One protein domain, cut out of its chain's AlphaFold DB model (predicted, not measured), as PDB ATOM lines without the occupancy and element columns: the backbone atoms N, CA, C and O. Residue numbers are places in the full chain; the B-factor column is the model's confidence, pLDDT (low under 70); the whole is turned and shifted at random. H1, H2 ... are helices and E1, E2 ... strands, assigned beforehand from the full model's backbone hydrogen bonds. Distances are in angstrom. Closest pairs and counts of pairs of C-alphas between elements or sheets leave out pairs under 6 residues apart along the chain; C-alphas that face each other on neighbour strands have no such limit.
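What this domain is: This is residues 17 to 110 of the 110 residues of an uncharacterized protein of Erwinia sp. OLSSP12 (UniProt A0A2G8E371). A long two-stranded hairpin, E2 and E3, reaches away from a small head in which two helices, H1 and H2, cross steeply, and a short two-stranded sheet of E1 and E4 pairs the two end parts of the printed part at the head. The hairpin arm makes most of the length, and its strand E2 bends by 72 degrees at residue 56. The printed part has 94 residues with two named helices and four named strands, in the order E1, H1, E2, E3, H2, E4; both sheets are antiparallel, and the class is mixed, helices and strands. The whole is extended, with a radius of gyration of the C-alphas of 23.0 A and spans of 74 by 35 by 24 A.

How they stand to each other: E1, residues 21 to 25, is the antiparallel neighbour of E4, residues 105 to 109, with 143 degrees between their directions; N 23 and O 107 are 2.9 A apart, within hydrogen-bond range, and so are N 105 and O 25, at 2.9 A. H1, residues 31 to 48, comes closest to E1 at the C-alphas of Arg 34 and Trp 24, 7.0 A apart. H1 and H2, residues 88 to 101, touch, and their closest C-alphas, those of Cys 41 and Ile 95, are 5.2 A apart. They run opposite ways at a steep tilt of 53 degrees. E2, residues 53 to 66, and E3, residues 73 to 85, form a hairpin, antiparallel with 164 degrees between their directions; N 54 and O 84 are 2.8 A apart and N 63 and O 76 are 2.8 A apart, both within hydrogen-bond range. E2 is apart from H2, and H1 is apart from E3. E1 and H2 are apart, but only just, with closest C-alphas 8.0 A from each other. In H1 every O i to N i+4 pair is within hydrogen-bond range, and in H2 9 of 10 are.

Where its parts are: E1 begins at C-alpha 21, at (149.089, 258.072, 216.661), and is 12.7 A long from first to last C-alpha. H1 is 25.6 A long. E2 is 36.1 A long and ends at C-alpha 66, at (142.256, 309.731, 206.675); E3 is 37.9 A long. H2 is 20.2 A long. E4 is 12.1 A long and ends at C-alpha 109, at (150.294, 253.213, 215.576).

The domain as a whole: The two C-alphas farthest apart are those of Gly 28 and Lys 71, 73.8 A. The first and last printed C-alphas, Ser 17 and Asn 110, are 10.2 A apart. The printed part has no cut. The link from E2 to E3 is short, six residues, and the other four are tight. The mean pLDDT of the printed part is 88.7; residue 17 and residues 65 to 75, at the far end of the hairpin, are under 70.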
ATOM      1  N   SER A  17     160.842 259.125 222.734       69.75
ATOM      2  CA  SER A  17     159.478 259.660 222.781       69.75
ATOM      3  C   SER A  17     158.879 259.675 221.370       69.75
ATOM      4  O   SER A  17     158.936 260.689 220.677       69.75
ATOM      5  N   GLY A  18     158.347 258.537 220.925       70.06
ATOM      6  CA  GLY A  18     157.508 258.468 219.731       70.06
ATOM      7  C   GLY A  18     156.137 259.077 220.016       70.06
ATOM      8  O   GLY A  18     155.546 258.807 221.064       70.06
ATOM      9  N   CYS A  19     155.632 259.909 219.105       80.44
ATOM     10  CA  CYS A  19     154.225 260.293 219.119       80.44
ATOM     11  C   CYS A  19     153.402 259.040 218.806       80.44
ATOM     12  O   CYS A  19     153.576 258.449 217.746       80.44
ATOM     13  N   VAL A  20     152.550 258.619 219.740       84.25
ATOM     14  CA  VAL A  20     151.587 257.546 219.485       84.25
ATOM     15  C   VAL A  20     150.427 258.154 218.709       84.25
ATOM     16  O   VAL A  20     149.683 258.969 219.260       84.25
ATOM     17  N   ASP A  21     150.263 257.745 217.458       88.19
ATOM     18  CA  ASP A  21     149.089 258.072 216.661       88.19
ATOM     19  C   ASP A  21     148.014 256.996 216.848       88.19
ATOM     20  O   ASP A  21     148.294 255.852 217.201       88.19
ATOM     21  N   TYR A  22     146.750 257.345 216.616       91.75
ATOM     22  CA  TYR A  22     145.641 256.391 216.670       91.75
ATOM     23  C   TYR A  22     144.991 256.261 215.303       91.75
ATOM     24  O   TYR A  22     144.704 257.257 214.639       91.75
ATOM     25  N   ARG A  23     144.701 255.026 214.894       94.12
ATOM     26  CA  ARG A  23     144.062 254.739 213.608       94.12
ATOM     27  C   ARG A  23     142.936 253.727 213.753       94.12
ATOM     28  O   ARG A  23     143.044 252.776 214.522       94.12
ATOM     29  N   TRP A  24     141.879 253.909 212.964       97.38
ATOM     30  CA  TRP A  24     140.810 252.923 212.828       97.38
ATOM     31  C   TRP A  24     141.215 251.800 211.877       97.38
ATOM     32  O   TRP A  24     141.610 252.064 210.737       97.38
ATOM     33  N   VAL A  25     141.080 250.554 212.327       96.44
ATOM     34  CA  VAL A  25     141.372 249.347 211.549       96.44
ATOM     35  C   VAL A  25     140.199 248.376 211.584       96.44
ATOM     36  O   VAL A  25     139.450 248.310 212.554       96.44
ATOM     37  N   LYS A  26     140.037 247.626 210.495       96.69
ATOM     38  CA  LYS A  26     139.073 246.534 210.379       96.69
ATOM     39  C   LYS A  26     139.601 245.526 209.366       96.69
ATOM     40  O   LYS A  26     140.022 245.910 208.275       96.69
ATOM     41  N   ALA A  27     139.621 244.246 209.735       94.56
ATOM     42  CA  ALA A  27     140.189 243.198 208.893       94.56
ATOM     43  C   ALA A  27     139.495 243.143 207.521       94.56
ATOM     44  O   ALA A  27     138.268 243.136 207.439       94.56
ATOM     45  N   GLY A  28     140.293 243.107 206.451       95.12
ATOM     46  CA  GLY A  28     139.799 243.030 205.073       95.12
ATOM     47  C   GLY A  28     139.224 244.332 204.500       95.12
ATOM     48  O   GLY A  28     138.750 244.309 203.370       95.12
ATOM     49  N   MET A  29     139.272 245.448 205.233       96.19
ATOM     50  CA  MET A  29     138.777 246.742 204.753       96.19
ATOM     51  C   MET A  29     139.915 247.635 204.270       96.19
ATOM     52  O   MET A  29     141.011 247.633 204.836       96.19
ATOM     53  N   SER A  30     139.641 248.433 203.241       96.50
ATOM     54  CA  SER A  30     140.596 249.404 202.718       96.50
ATOM     55  C   SER A  30     140.598 250.711 203.522       96.50
ATOM     56  O   SER A  30     139.667 251.035 204.264       96.50
ATOM     57  N   GLU A  31     141.638 251.515 203.318       95.12
ATOM     58  CA  GLU A  31     141.715 252.892 203.822       95.12
ATOM     59  C   GLU A  31     140.562 253.766 203.293       95.12
ATOM     60  O   GLU A  31     140.050 254.624 204.013       95.12
ATOM     61  N   HIS A  32     140.105 253.518 202.059       97.31
ATOM     62  CA  HIS A  32     138.953 254.215 201.489       97.31
ATOM     63  C   HIS A  32     137.665 253.872 202.243       97.31
ATOM     64  O   HIS A  32     136.911 254.771 202.613       97.31
ATOM     65  N   ASP A  33     137.449 252.591 202.554       97.56
ATOM     66  CA  ASP A  33     136.277 252.154 203.317       97.56
ATOM     67  C   ASP A  33     136.253 252.760 204.720       97.56
ATOM     68  O   ASP A  33     135.194 253.157 205.212       97.56
ATOM     69  N   ARG A  34     137.430 252.872 205.352       97.31
ATOM     70  CA  ARG A  34     137.580 253.574 206.629       97.31
ATOM     71  C   ARG A  34     137.138 255.020 206.501       97.31
ATOM     72  O   ARG A  34     136.345 255.476 207.317       97.31
ATOM     73  N   GLN A  35     137.640 255.734 205.493       98.00
ATOM     74  CA  GLN A  35     137.341 257.151 205.314       98.00
ATOM     75  C   GLN A  35     135.849 257.386 205.071       98.00
ATOM     76  O   GLN A  35     135.259 258.258 205.699       98.00
ATOM     77  N   VAL A  36     135.223 256.574 204.217       98.31
ATOM     78  CA  VAL A  36     133.783 256.663 203.943       98.31
ATOM     79  C   VAL A  36     132.971 256.459 205.223       98.31
ATOM     80  O   VAL A  36     132.041 257.220 205.498       98.31
ATOM     81  N   GLN A  37     133.320 255.454 206.032       98.12
ATOM     82  CA  GLN A  37     132.596 255.182 207.274       98.12
ATOM     83  C   GLN A  37     132.851 256.236 208.354       98.12
ATOM     84  O   GLN A  37     131.896 256.639 209.017       98.12
ATOM     85  N   LEU A  38     134.087 256.727 208.481       98.19
ATOM     86  CA  LEU A  38     134.443 257.793 209.415       98.19
ATOM     87  C   LEU A  38     133.686 259.083 209.087       98.19
ATOM     88  O   LEU A  38     133.006 259.623 209.954       98.19
ATOM     89  N   THR A  39     133.682 259.504 207.821       98.50
ATOM     90  CA  THR A  39     132.926 260.681 207.370       98.50
ATOM     91  C   THR A  39     131.421 260.525 207.606       98.50
ATOM     92  O   THR A  39     130.747 261.477 207.998       98.50
ATOM     93  N   ALA A  40     130.861 259.323 207.425       98.56
ATOM     94  CA  ALA A  40     129.457 259.075 207.752       98.56
ATOM     95  C   ALA A  40     129.175 259.208 209.263       98.56
ATOM     96  O   ALA A  40     128.131 259.740 209.648       98.56
ATOM     97  N   CYS A  41     130.097 258.748 210.113       98.62
ATOM     98  CA  CYS A  41     130.004 258.900 211.564       98.62
ATOM     99  C   CYS A  41     130.153 260.365 212.005       98.62
ATOM    100  O   CYS A  41     129.342 260.827 212.805       98.62
ATOM    101  N   GLU A  42     131.094 261.120 211.434       98.38
ATOM    102  CA  GLU A  42     131.258 262.568 211.653       98.38
ATOM    103  C   GLU A  42     129.991 263.344 211.277       98.38
ATOM    104  O   GLU A  42     129.476 264.139 212.065       98.38
ATOM    105  N   ALA A  43     129.424 263.061 210.101       98.50
ATOM    106  CA  ALA A  43     128.197 263.699 209.642       98.50
ATOM    107  C   ALA A  43     127.000 263.387 210.552       98.50
ATOM    108  O   ALA A  43     126.156 264.253 210.788       98.50
ATOM    109  N   LYS A  44     126.909 262.156 211.071       98.44
ATOM    110  CA  LYS A  44     125.886 261.791 212.056       98.44
ATOM    111  C   LYS A  44     126.106 262.527 213.376       98.44
ATOM    112  O   LYS A  44     125.159 263.106 213.895       98.44
ATOM    113  N   ALA A  45     127.335 262.553 213.880       98.38
ATOM    114  CA  ALA A  45     127.672 263.213 215.133       98.38
ATOM    115  C   ALA A  45     127.371 264.719 215.089       98.38
ATOM    116  O   ALA A  45     126.837 265.250 216.054       98.38
ATOM    117  N   LEU A  46     127.614 265.390 213.956       98.19
ATOM    118  CA  LEU A  46     127.236 266.794 213.735       98.19
ATOM    119  C   LEU A  46     125.720 267.034 213.716       98.19
ATOM    120  O   LEU A  46     125.269 268.109 214.101       98.19
ATOM    121  N   LYS A  47     124.928 266.064 213.247       97.94
ATOM    122  CA  LYS A  47     123.460 266.157 213.281       97.94
ATOM    123  C   LYS A  47     122.915 265.940 214.688       97.94
ATOM    124  O   LYS A  47     122.019 266.666 215.103       97.94
ATOM    125  N   ASP A  48     123.442 264.937 215.385       98.00
ATOM    126  CA  ASP A  48     122.982 264.545 216.720       98.00
ATOM    127  C   ASP A  48     123.434 265.553 217.788       98.00
ATOM    128  O   ASP A  48     122.691 265.854 218.720       98.00
ATOM    129  N   LEU A  49     124.639 266.102 217.628       98.12
ATOM    130  CA  LEU A  49     125.200 267.156 218.456       98.12
ATOM    131  C   LEU A  49     125.780 268.229 217.525       98.12
ATOM    132  O   LEU A  49     126.888 268.053 217.019       98.12
ATOM    133  N   PRO A  50     125.054 269.323 217.250       97.56
ATOM    134  CA  PRO A  50     125.572 270.432 216.452       97.56
ATOM    135  C   PRO A  50     126.716 271.193 217.150       97.56
ATOM    136  O   PRO A  50     126.889 271.071 218.371       97.56
ATOM    137  N   PRO A  51     127.516 271.977 216.406       96.88
ATOM    138  CA  PRO A  51     128.495 272.890 216.992       96.88
ATOM    139  C   PRO A  51     127.840 273.885 217.953       96.88
ATOM    140  O   PRO A  51     126.847 274.521 217.597       96.88
ATOM    141  N   ASP A  52     128.419 274.044 219.142       96.69
ATOM    142  CA  ASP A  52     128.045 275.102 220.086       96.69
ATOM    143  C   ASP A  52     129.159 276.147 220.117       96.69
ATOM    144  O   ASP A  52     130.084 276.097 220.927       96.69
ATOM    145  N   ASN A  53     129.116 277.043 219.133       94.38
ATOM    146  CA  ASN A  53     130.144 278.048 218.911       94.38
ATOM    147  C   ASN A  53     130.019 279.187 219.929       94.38
ATOM    148  O   ASN A  53     129.130 280.032 219.827       94.38
ATOM    149  N   GLN A  54     130.965 279.249 220.859       93.38
ATOM    150  CA  GLN A  54     131.045 280.271 221.895       93.38
ATOM    151  C   GLN A  54     132.215 281.218 221.629       93.38
ATOM    152  O   GLN A  54     133.289 280.799 221.194       93.38
ATOM    153  N   VAL A  55     132.014 282.514 221.881       91.81
ATOM    154  CA  VAL A  55     133.086 283.514 221.793       91.81
ATOM    155  C   VAL A  55     133.877 283.486 223.097       91.81
ATOM    156  O   VAL A  55     133.384 283.924 224.132       91.81
ATOM    157  N   GLU A  56     135.105 282.984 223.042       84.50
ATOM    158  CA  GLU A  56     136.002 282.888 224.198       84.50
ATOM    159  C   GLU A  56     136.661 284.241 224.505       84.50
ATOM    160  O   GLU A  56     136.844 284.623 225.659       84.50
ATOM    161  N   ASN A  57     137.023 284.988 223.459       81.44
ATOM    162  CA  ASN A  57     137.659 286.295 223.577       81.44
ATOM    163  C   ASN A  57     137.291 287.174 222.378       81.44
ATOM    164  O   ASN A  57     137.176 286.685 221.252       81.44
ATOM    165  N   SER A  58     137.144 288.473 222.623       83.44
ATOM    166  CA  SER A  58     136.900 289.484 221.607       83.44
ATOM    167  C   SER A  58     137.927 290.600 221.750       83.44
ATOM    168  O   SER A  58     138.058 291.211 222.812       83.44
ATOM    169  N   ARG A  59     138.666 290.872 220.675       85.38
ATOM    170  CA  ARG A  59     139.548 292.036 220.569       85.38
ATOM    171  C   ARG A  59     138.966 292.983 219.537       85.38
ATOM    172  O   ARG A  59     138.704 292.570 218.414       85.38
ATOM    173  N   SER A  60     138.847 294.258 219.885       83.00
ATOM    174  CA  SER A  60     138.556 295.296 218.901       83.00
ATOM    175  C   SER A  60     139.786 296.145 218.626       83.00
ATOM    176  O   SER A  60     140.471 296.563 219.557       83.00
ATOM    177  N   GLU A  61     140.028 296.431 217.355       82.81
ATOM    178  CA  GLU A  61     141.072 297.341 216.901       82.81
ATOM    179  C   GLU A  61     140.401 298.544 216.237       82.81
ATOM    180  O   GLU A  61     139.563 298.402 215.345       82.81
ATOM    181  N   LEU A  62     140.719 299.740 216.736       81.94
ATOM    182  CA  LEU A  62     140.280 301.003 216.152       81.94
ATOM    183  C   LEU A  62     141.350 301.453 215.164       81.94
ATOM    184  O   LEU A  62     142.501 301.664 215.541       81.94
ATOM    185  N   SER A  63     140.959 301.608 213.906       73.75
ATOM    186  CA  SER A  63     141.792 302.198 212.868       73.75
ATOM    187  C   SER A  63     141.164 303.504 212.408       73.75
ATOM    188  O   SER A  63     139.965 303.582 212.145       73.75
ATOM    189  N   LEU A  64     141.987 304.542 212.339       70.94
ATOM    190  CA  LEU A  64     141.614 305.832 211.785       70.94
ATOM    191  C   LEU A  64     142.056 305.846 210.325       70.94
ATOM    192  O   LEU A  64     143.239 305.657 210.038       70.94
ATOM    193  N   LYS A  65     141.113 306.028 209.399       64.69
ATOM    194  CA  LYS A  65     141.437 306.260 207.987       64.69
ATOM    195  C   LYS A  65     141.249 307.738 207.676       64.69
ATOM    196  O   LYS A  65     140.153 308.275 207.841       64.69
ATOM    197  N   ASP A  66     142.319 308.374 207.211       57.72
ATOM    198  CA  ASP A  66     142.256 309.731 206.675       57.72
ATOM    199  C   ASP A  66     141.521 309.710 205.333       57.72
ATOM    200  O   ASP A  66     141.882 308.960 204.421       57.72
ATOM    201  N   LYS A  67     140.481 310.537 205.196       58.94
ATOM    202  CA  LYS A  67     139.893 310.843 203.890       58.94
ATOM    203  C   LYS A  67     140.687 311.978 203.261       58.94
ATOM    204  O   LYS A  67     140.827 313.045 203.851       58.94
ATOM    205  N   THR A  68     141.192 311.745 202.055       57.75
ATOM    206  CA  THR A  68     142.051 312.693 201.335       57.75
ATOM    207  C   THR A  68     141.317 313.964 200.888       57.75
ATOM    208  O   THR A  68     141.977 314.962 200.625       57.75
ATOM    209  N   ASP A  69     139.977 313.963 200.861       59.28
ATOM    210  CA  ASP A  69     139.191 315.043 200.242       59.28
ATOM    211  C   ASP A  69     138.346 315.891 201.207       59.28
ATOM    212  O   ASP A  69     137.929 316.985 200.848       59.28
ATOM    213  N   ASP A  70     138.158 315.470 202.459       57.16
ATOM    214  CA  ASP A  70     137.462 316.250 203.487       57.16
ATOM    215  C   ASP A  70     138.072 315.896 204.845       57.16
ATOM    216  O   ASP A  70     138.229 314.717 205.142       57.16
ATOM    217  N   LYS A  71     138.402 316.890 205.683       57.38
ATOM    218  CA  LYS A  71     139.037 316.751 207.018       57.38
ATOM    219  C   LYS A  71     138.164 316.015 208.063       57.38
ATOM    220  O   LYS A  71     137.942 316.520 209.163       57.38
ATOM    221  N   LYS A  72     137.632 314.842 207.733       58.22
ATOM    222  CA  LYS A  72     136.889 313.940 208.611       58.22
ATOM    223  C   LYS A  72     137.656 312.624 208.705       58.22
ATOM    224  O   LYS A  72     137.810 311.924 207.708       58.22
ATOM    225  N   LEU A  73     138.110 312.309 209.913       59.56
ATOM    226  CA  LEU A  73     138.621 310.990 210.272       59.56
ATOM    227  C   LEU A  73     137.454 309.998 210.288       59.56
ATOM    228  O   LEU A  73     136.439 310.267 210.928       59.56
ATOM    229  N   ASP A  74     137.590 308.883 209.569       63.31
ATOM    230  CA  ASP A  74     136.655 307.760 209.678       63.31
ATOM    231  C   ASP A  74     137.210 306.766 210.707       63.31
ATOM    232  O   ASP A  74     138.319 306.247 210.546       63.31
ATOM    233  N   GLU A  75     136.456 306.532 211.780       68.94
ATOM    234  CA  GLU A  75     136.769 305.522 212.793       68.94
ATOM    235  C   GLU A  75     136.249 304.163 212.318       68.94
ATOM    236  O   GLU A  75     135.047 303.903 212.319       68.94
ATOM    237  N   ASN A  76     137.155 303.270 211.924       74.44
ATOM    238  CA  ASN A  76     136.819 301.890 211.604       74.44
ATOM    239  C   ASN A  76     137.190 300.981 212.781       74.44
ATOM    240  O   ASN A  76     138.365 300.855 213.131       74.44
ATOM    241  N   LYS A  77     136.188 300.336 213.381       80.06
ATOM    242  CA  LYS A  77     136.366 299.374 214.473       80.06
ATOM    243  C   LYS A  77     136.247 297.954 213.930       80.06
ATOM    244  O   LYS A  77     135.143 297.473 213.681       80.06
ATOM    245  N   GLU A  78     137.370 297.260 213.814       82.50
ATOM    246  CA  GLU A  78     137.390 295.837 213.477       82.50
ATOM    247  C   GLU A  78     137.329 295.009 214.758       82.50
ATOM    248  O   GLU A  78     137.956 295.356 215.755       82.50
ATOM    249  N   THR A  79     136.537 293.936 214.771       84.50
ATOM    250  CA  THR A  79     136.403 293.057 215.942       84.50
ATOM    251  C   THR A  79     136.761 291.628 215.568       84.50
ATOM    252  O   THR A  79     136.149 291.030 214.687       84.50
ATOM    253  N   TYR A  80     137.744 291.090 216.278       85.94
ATOM    254  CA  TYR A  80     138.285 289.753 216.126       85.94
ATOM    255  C   TYR A  80     137.768 288.884 217.266       85.94
ATOM    256  O   TYR A  80     138.067 289.137 218.434       85.94
ATOM    257  N   ASN A  81     137.000 287.854 216.921       88.94
ATOM    258  CA  ASN A  81     136.449 286.911 217.886       88.94
ATOM    259  C   ASN A  81     137.189 285.579 217.787       88.94
ATOM    260  O   ASN A  81     137.290 284.996 216.708       88.94
ATOM    261  N   ARG A  82     137.666 285.075 218.925       91.06
ATOM    262  CA  ARG A  82     138.085 283.681 219.059       91.06
ATOM    263  C   ARG A  82     136.842 282.850 219.361       91.06
ATOM    264  O   ARG A  82     136.213 283.060 220.394       91.06
ATOM    265  N   ILE A  83     136.487 281.954 218.446       92.69
ATOM    266  CA  ILE A  83     135.302 281.098 218.550       92.69
ATOM    267  C   ILE A  83     135.752 279.673 218.856       92.69
ATOM    268  O   ILE A  83     136.623 279.140 218.168       92.69
ATOM    269  N   THR A  84     135.151 279.064 219.870       94.50
ATOM    270  CA  THR A  84     135.390 277.673 220.268       94.50
ATOM    271  C   THR A  84     134.085 276.899 220.260       94.50
ATOM    272  O   THR A  84     133.073 277.396 220.741       94.50
ATOM    273  N   ASP A  85     134.117 275.672 219.758       95.25
ATOM    274  CA  ASP A  85     132.969 274.773 219.757       95.25
ATOM    275  C   ASP A  85     132.942 273.960 221.055       95.25
ATOM    276  O   ASP A  85     133.724 273.021 221.229       95.25
ATOM    277  N   ALA A  86     132.051 274.327 221.974       95.88
ATOM    278  CA  ALA A  86     131.948 273.697 223.289       95.88
ATOM    279  C   ALA A  86     131.586 272.204 223.211       95.88
ATOM    280  O   ALA A  86     131.909 271.451 224.129       95.88
ATOM    281  N   ASN A  87     130.981 271.770 222.100       97.88
ATOM    282  CA  ASN A  87     130.549 270.394 221.877       97.88
ATOM    283  C   ASN A  87     131.597 269.517 221.174       97.88
ATOM    284  O   ASN A  87     131.337 268.333 220.951       97.88
ATOM    285  N   ALA A  88     132.753 270.067 220.779       96.69
ATOM    286  CA  ALA A  88     133.729 269.352 219.952       96.69
ATOM    287  C   ALA A  88     134.155 268.013 220.577       96.69
ATOM    288  O   ALA A  88     134.005 266.963 219.959       96.69
ATOM    289  N   SER A  89     134.574 268.037 221.845       96.62
ATOM    290  CA  SER A  89     135.045 266.833 222.543       96.62
ATOM    291  C   SER A  89     133.961 265.766 222.738       96.62
ATOM    292  O   SER A  89     134.235 264.571 222.672       96.62
ATOM    293  N   GLN A  90     132.706 266.167 222.951       97.88
ATOM    294  CA  GLN A  90     131.588 265.231 223.086       97.88
ATOM    295  C   GLN A  90     131.225 264.618 221.732       97.88
ATOM    296  O   GLN A  90     130.796 263.466 221.663       97.88
ATOM    297  N   ARG A  91     131.425 265.365 220.644       97.81
ATOM    298  CA  ARG A  91     131.204 264.876 219.284       97.81
ATOM    299  C   ARG A  91     132.208 263.794 218.904       97.81
ATOM    300  O   ARG A  91     131.803 262.814 218.281       97.81
ATOM    301  N   ASP A  92     133.452 263.899 219.365       97.62
ATOM    302  CA  ASP A  92     134.460 262.843 219.192       97.62
ATOM    303  C   ASP A  92     134.005 261.514 219.819       97.62
ATOM    304  O   ASP A  92     134.156 260.455 219.214       97.62
ATOM    305  N   VAL A  93     133.339 261.557 220.981       98.12
ATOM    306  CA  VAL A  93     132.766 260.358 221.626       98.12
ATOM    307  C   VAL A  93     131.671 259.721 220.764       98.12
ATOM    308  O   VAL A  93     131.589 258.494 220.667       98.12
ATOM    309  N   LEU A  94     130.830 260.530 220.111       98.50
ATOM    310  CA  LEU A  94     129.789 260.027 219.206       98.50
ATOM    311  C   LEU A  94     130.387 259.383 217.951       98.50
ATOM    312  O   LEU A  94     129.882 258.352 217.493       98.50
ATOM    313  N   ILE A  95     131.462 259.965 217.416       98.50
ATOM    314  CA  ILE A  95     132.208 259.418 216.278       98.50
ATOM    315  C   ILE A  95     132.833 258.076 216.663       98.50
ATOM    316  O   ILE A  95     132.603 257.084 215.969       98.50
ATOM    317  N   ASP A  96     133.546 258.025 217.791       98.19
ATOM    318  CA  ASP A  96     134.178 256.809 218.305       98.19
ATOM    319  C   ASP A  96     133.133 255.697 218.509       98.19
ATOM    320  O   ASP A  96     133.279 254.600 217.968       98.19
ATOM    321  N   ASN A  97     132.021 255.987 219.194       98.50
ATOM    322  CA  ASN A  97     130.935 255.021 219.384       98.50
ATOM    323  C   ASN A  97     130.357 254.517 218.046       98.50
ATOM    324  O   ASN A  97     130.131 253.318 217.882       98.50
ATOM    325  N   CYS A  98     130.141 255.405 217.073       98.69
ATOM    326  CA  CYS A  98     129.652 255.019 215.749       98.69
ATOM    327  C   CYS A  98     130.625 254.076 215.022       98.69
ATOM    328  O   CYS A  98     130.195 253.089 214.418       98.69
ATOM    329  N   MET A  99     131.930 254.344 215.105       98.50
ATOM    330  CA  MET A  99     132.966 253.500 214.508       98.50
ATOM    331  C   MET A  99     133.026 252.122 215.174       98.50
ATOM    332  O   MET A  99     133.011 251.107 214.469       98.50
ATOM    333  N   TYR A 100     132.975 252.063 216.508       98.31
ATOM    334  CA  TYR A 100     132.914 250.800 217.249       98.31
ATOM    335  C   TYR A 100     131.671 249.976 216.897       98.31
ATOM    336  O   TYR A 100     131.773 248.781 216.628       98.31
ATOM    337  N   GLN A 101     130.498 250.607 216.799       98.25
ATOM    338  CA  GLN A 101     129.265 249.928 216.380       98.25
ATOM    339  C   GLN A 101     129.347 249.364 214.952       98.25
ATOM    340  O   GLN A 101     128.689 248.376 214.632       98.25
ATOM    341  N   LYS A 102     130.170 249.967 214.090       97.25
ATOM    342  CA  LYS A 102     130.464 249.470 212.737       97.25
ATOM    343  C   LYS A 102     131.568 248.405 212.713       97.25
ATOM    344  O   LYS A 102     131.891 247.894 211.635       97.25
ATOM    345  N   GLY A 103     132.111 248.030 213.870       97.56
ATOM    346  CA  GLY A 103     133.129 246.997 214.031       97.56
ATOM    347  C   GLY A 103     134.529 247.445 213.622       97.56
ATOM    348  O   GLY A 103     135.279 246.629 213.092       97.56
ATOM    349  N   TRP A 104     134.842 248.734 213.771       98.25
ATOM    350  CA  TRP A 104     136.212 249.234 213.675       98.25
ATOM    351  C   TRP A 104     136.865 249.263 215.047       98.25
ATOM    352  O   TRP A 104     136.228 249.636 216.030       98.25
ATOM    353  N   ASP A 105     138.159 248.973 215.071       97.62
ATOM    354  CA  ASP A 105     138.987 249.065 216.265       97.62
ATOM    355  C   ASP A 105     139.931 250.262 216.165       97.62
ATOM    356  O   ASP A 105     140.504 250.531 215.106       97.62
ATOM    357  N   LYS A 106     140.106 250.983 217.274       96.50
ATOM    358  CA  LYS A 106     141.056 252.096 217.387       96.50
ATOM    359  C   LYS A 106     142.364 251.548 217.939       96.50
ATOM    360  O   LYS A 106     142.411 251.118 219.089       96.50
ATOM    361  N   VAL A 107     143.414 251.548 217.127       94.88
ATOM    362  CA  VAL A 107     144.726 251.008 217.505       94.88
ATOM    363  C   VAL A 107     145.777 252.106 217.529       94.88
ATOM    364  O   VAL A 107     145.773 252.996 216.679       94.88
ATOM    365  N   ALA A 108     146.675 252.016 218.506       91.44
ATOM    366  CA  ALA A 108     147.891 252.810 218.543       91.44
ATOM    367  C   ALA A 108     148.816 252.380 217.393       91.44
ATOM    368  O   ALA A 108     149.073 251.190 217.199       91.44
ATOM    369  N   VAL A 109     149.297 253.351 216.632       85.69
ATOM    370  CA  VAL A 109     150.294 253.213 215.576       85.69
ATOM    371  C   VAL A 109     151.462 254.130 215.930       85.69
ATOM    372  O   VAL A 109     151.263 255.307 216.217       85.69
ATOM    373  N   ASN A 110     152.661 253.551 215.970       71.62
ATOM    374  CA  ASN A 110     153.924 254.248 216.226       71.62
ATOM    375  C   ASN A 110     154.709 254.421 214.928       71.62
ATOM    376  O   ASN A 110     154.531 253.562 214.029       71.62
TER     377      ASN A 110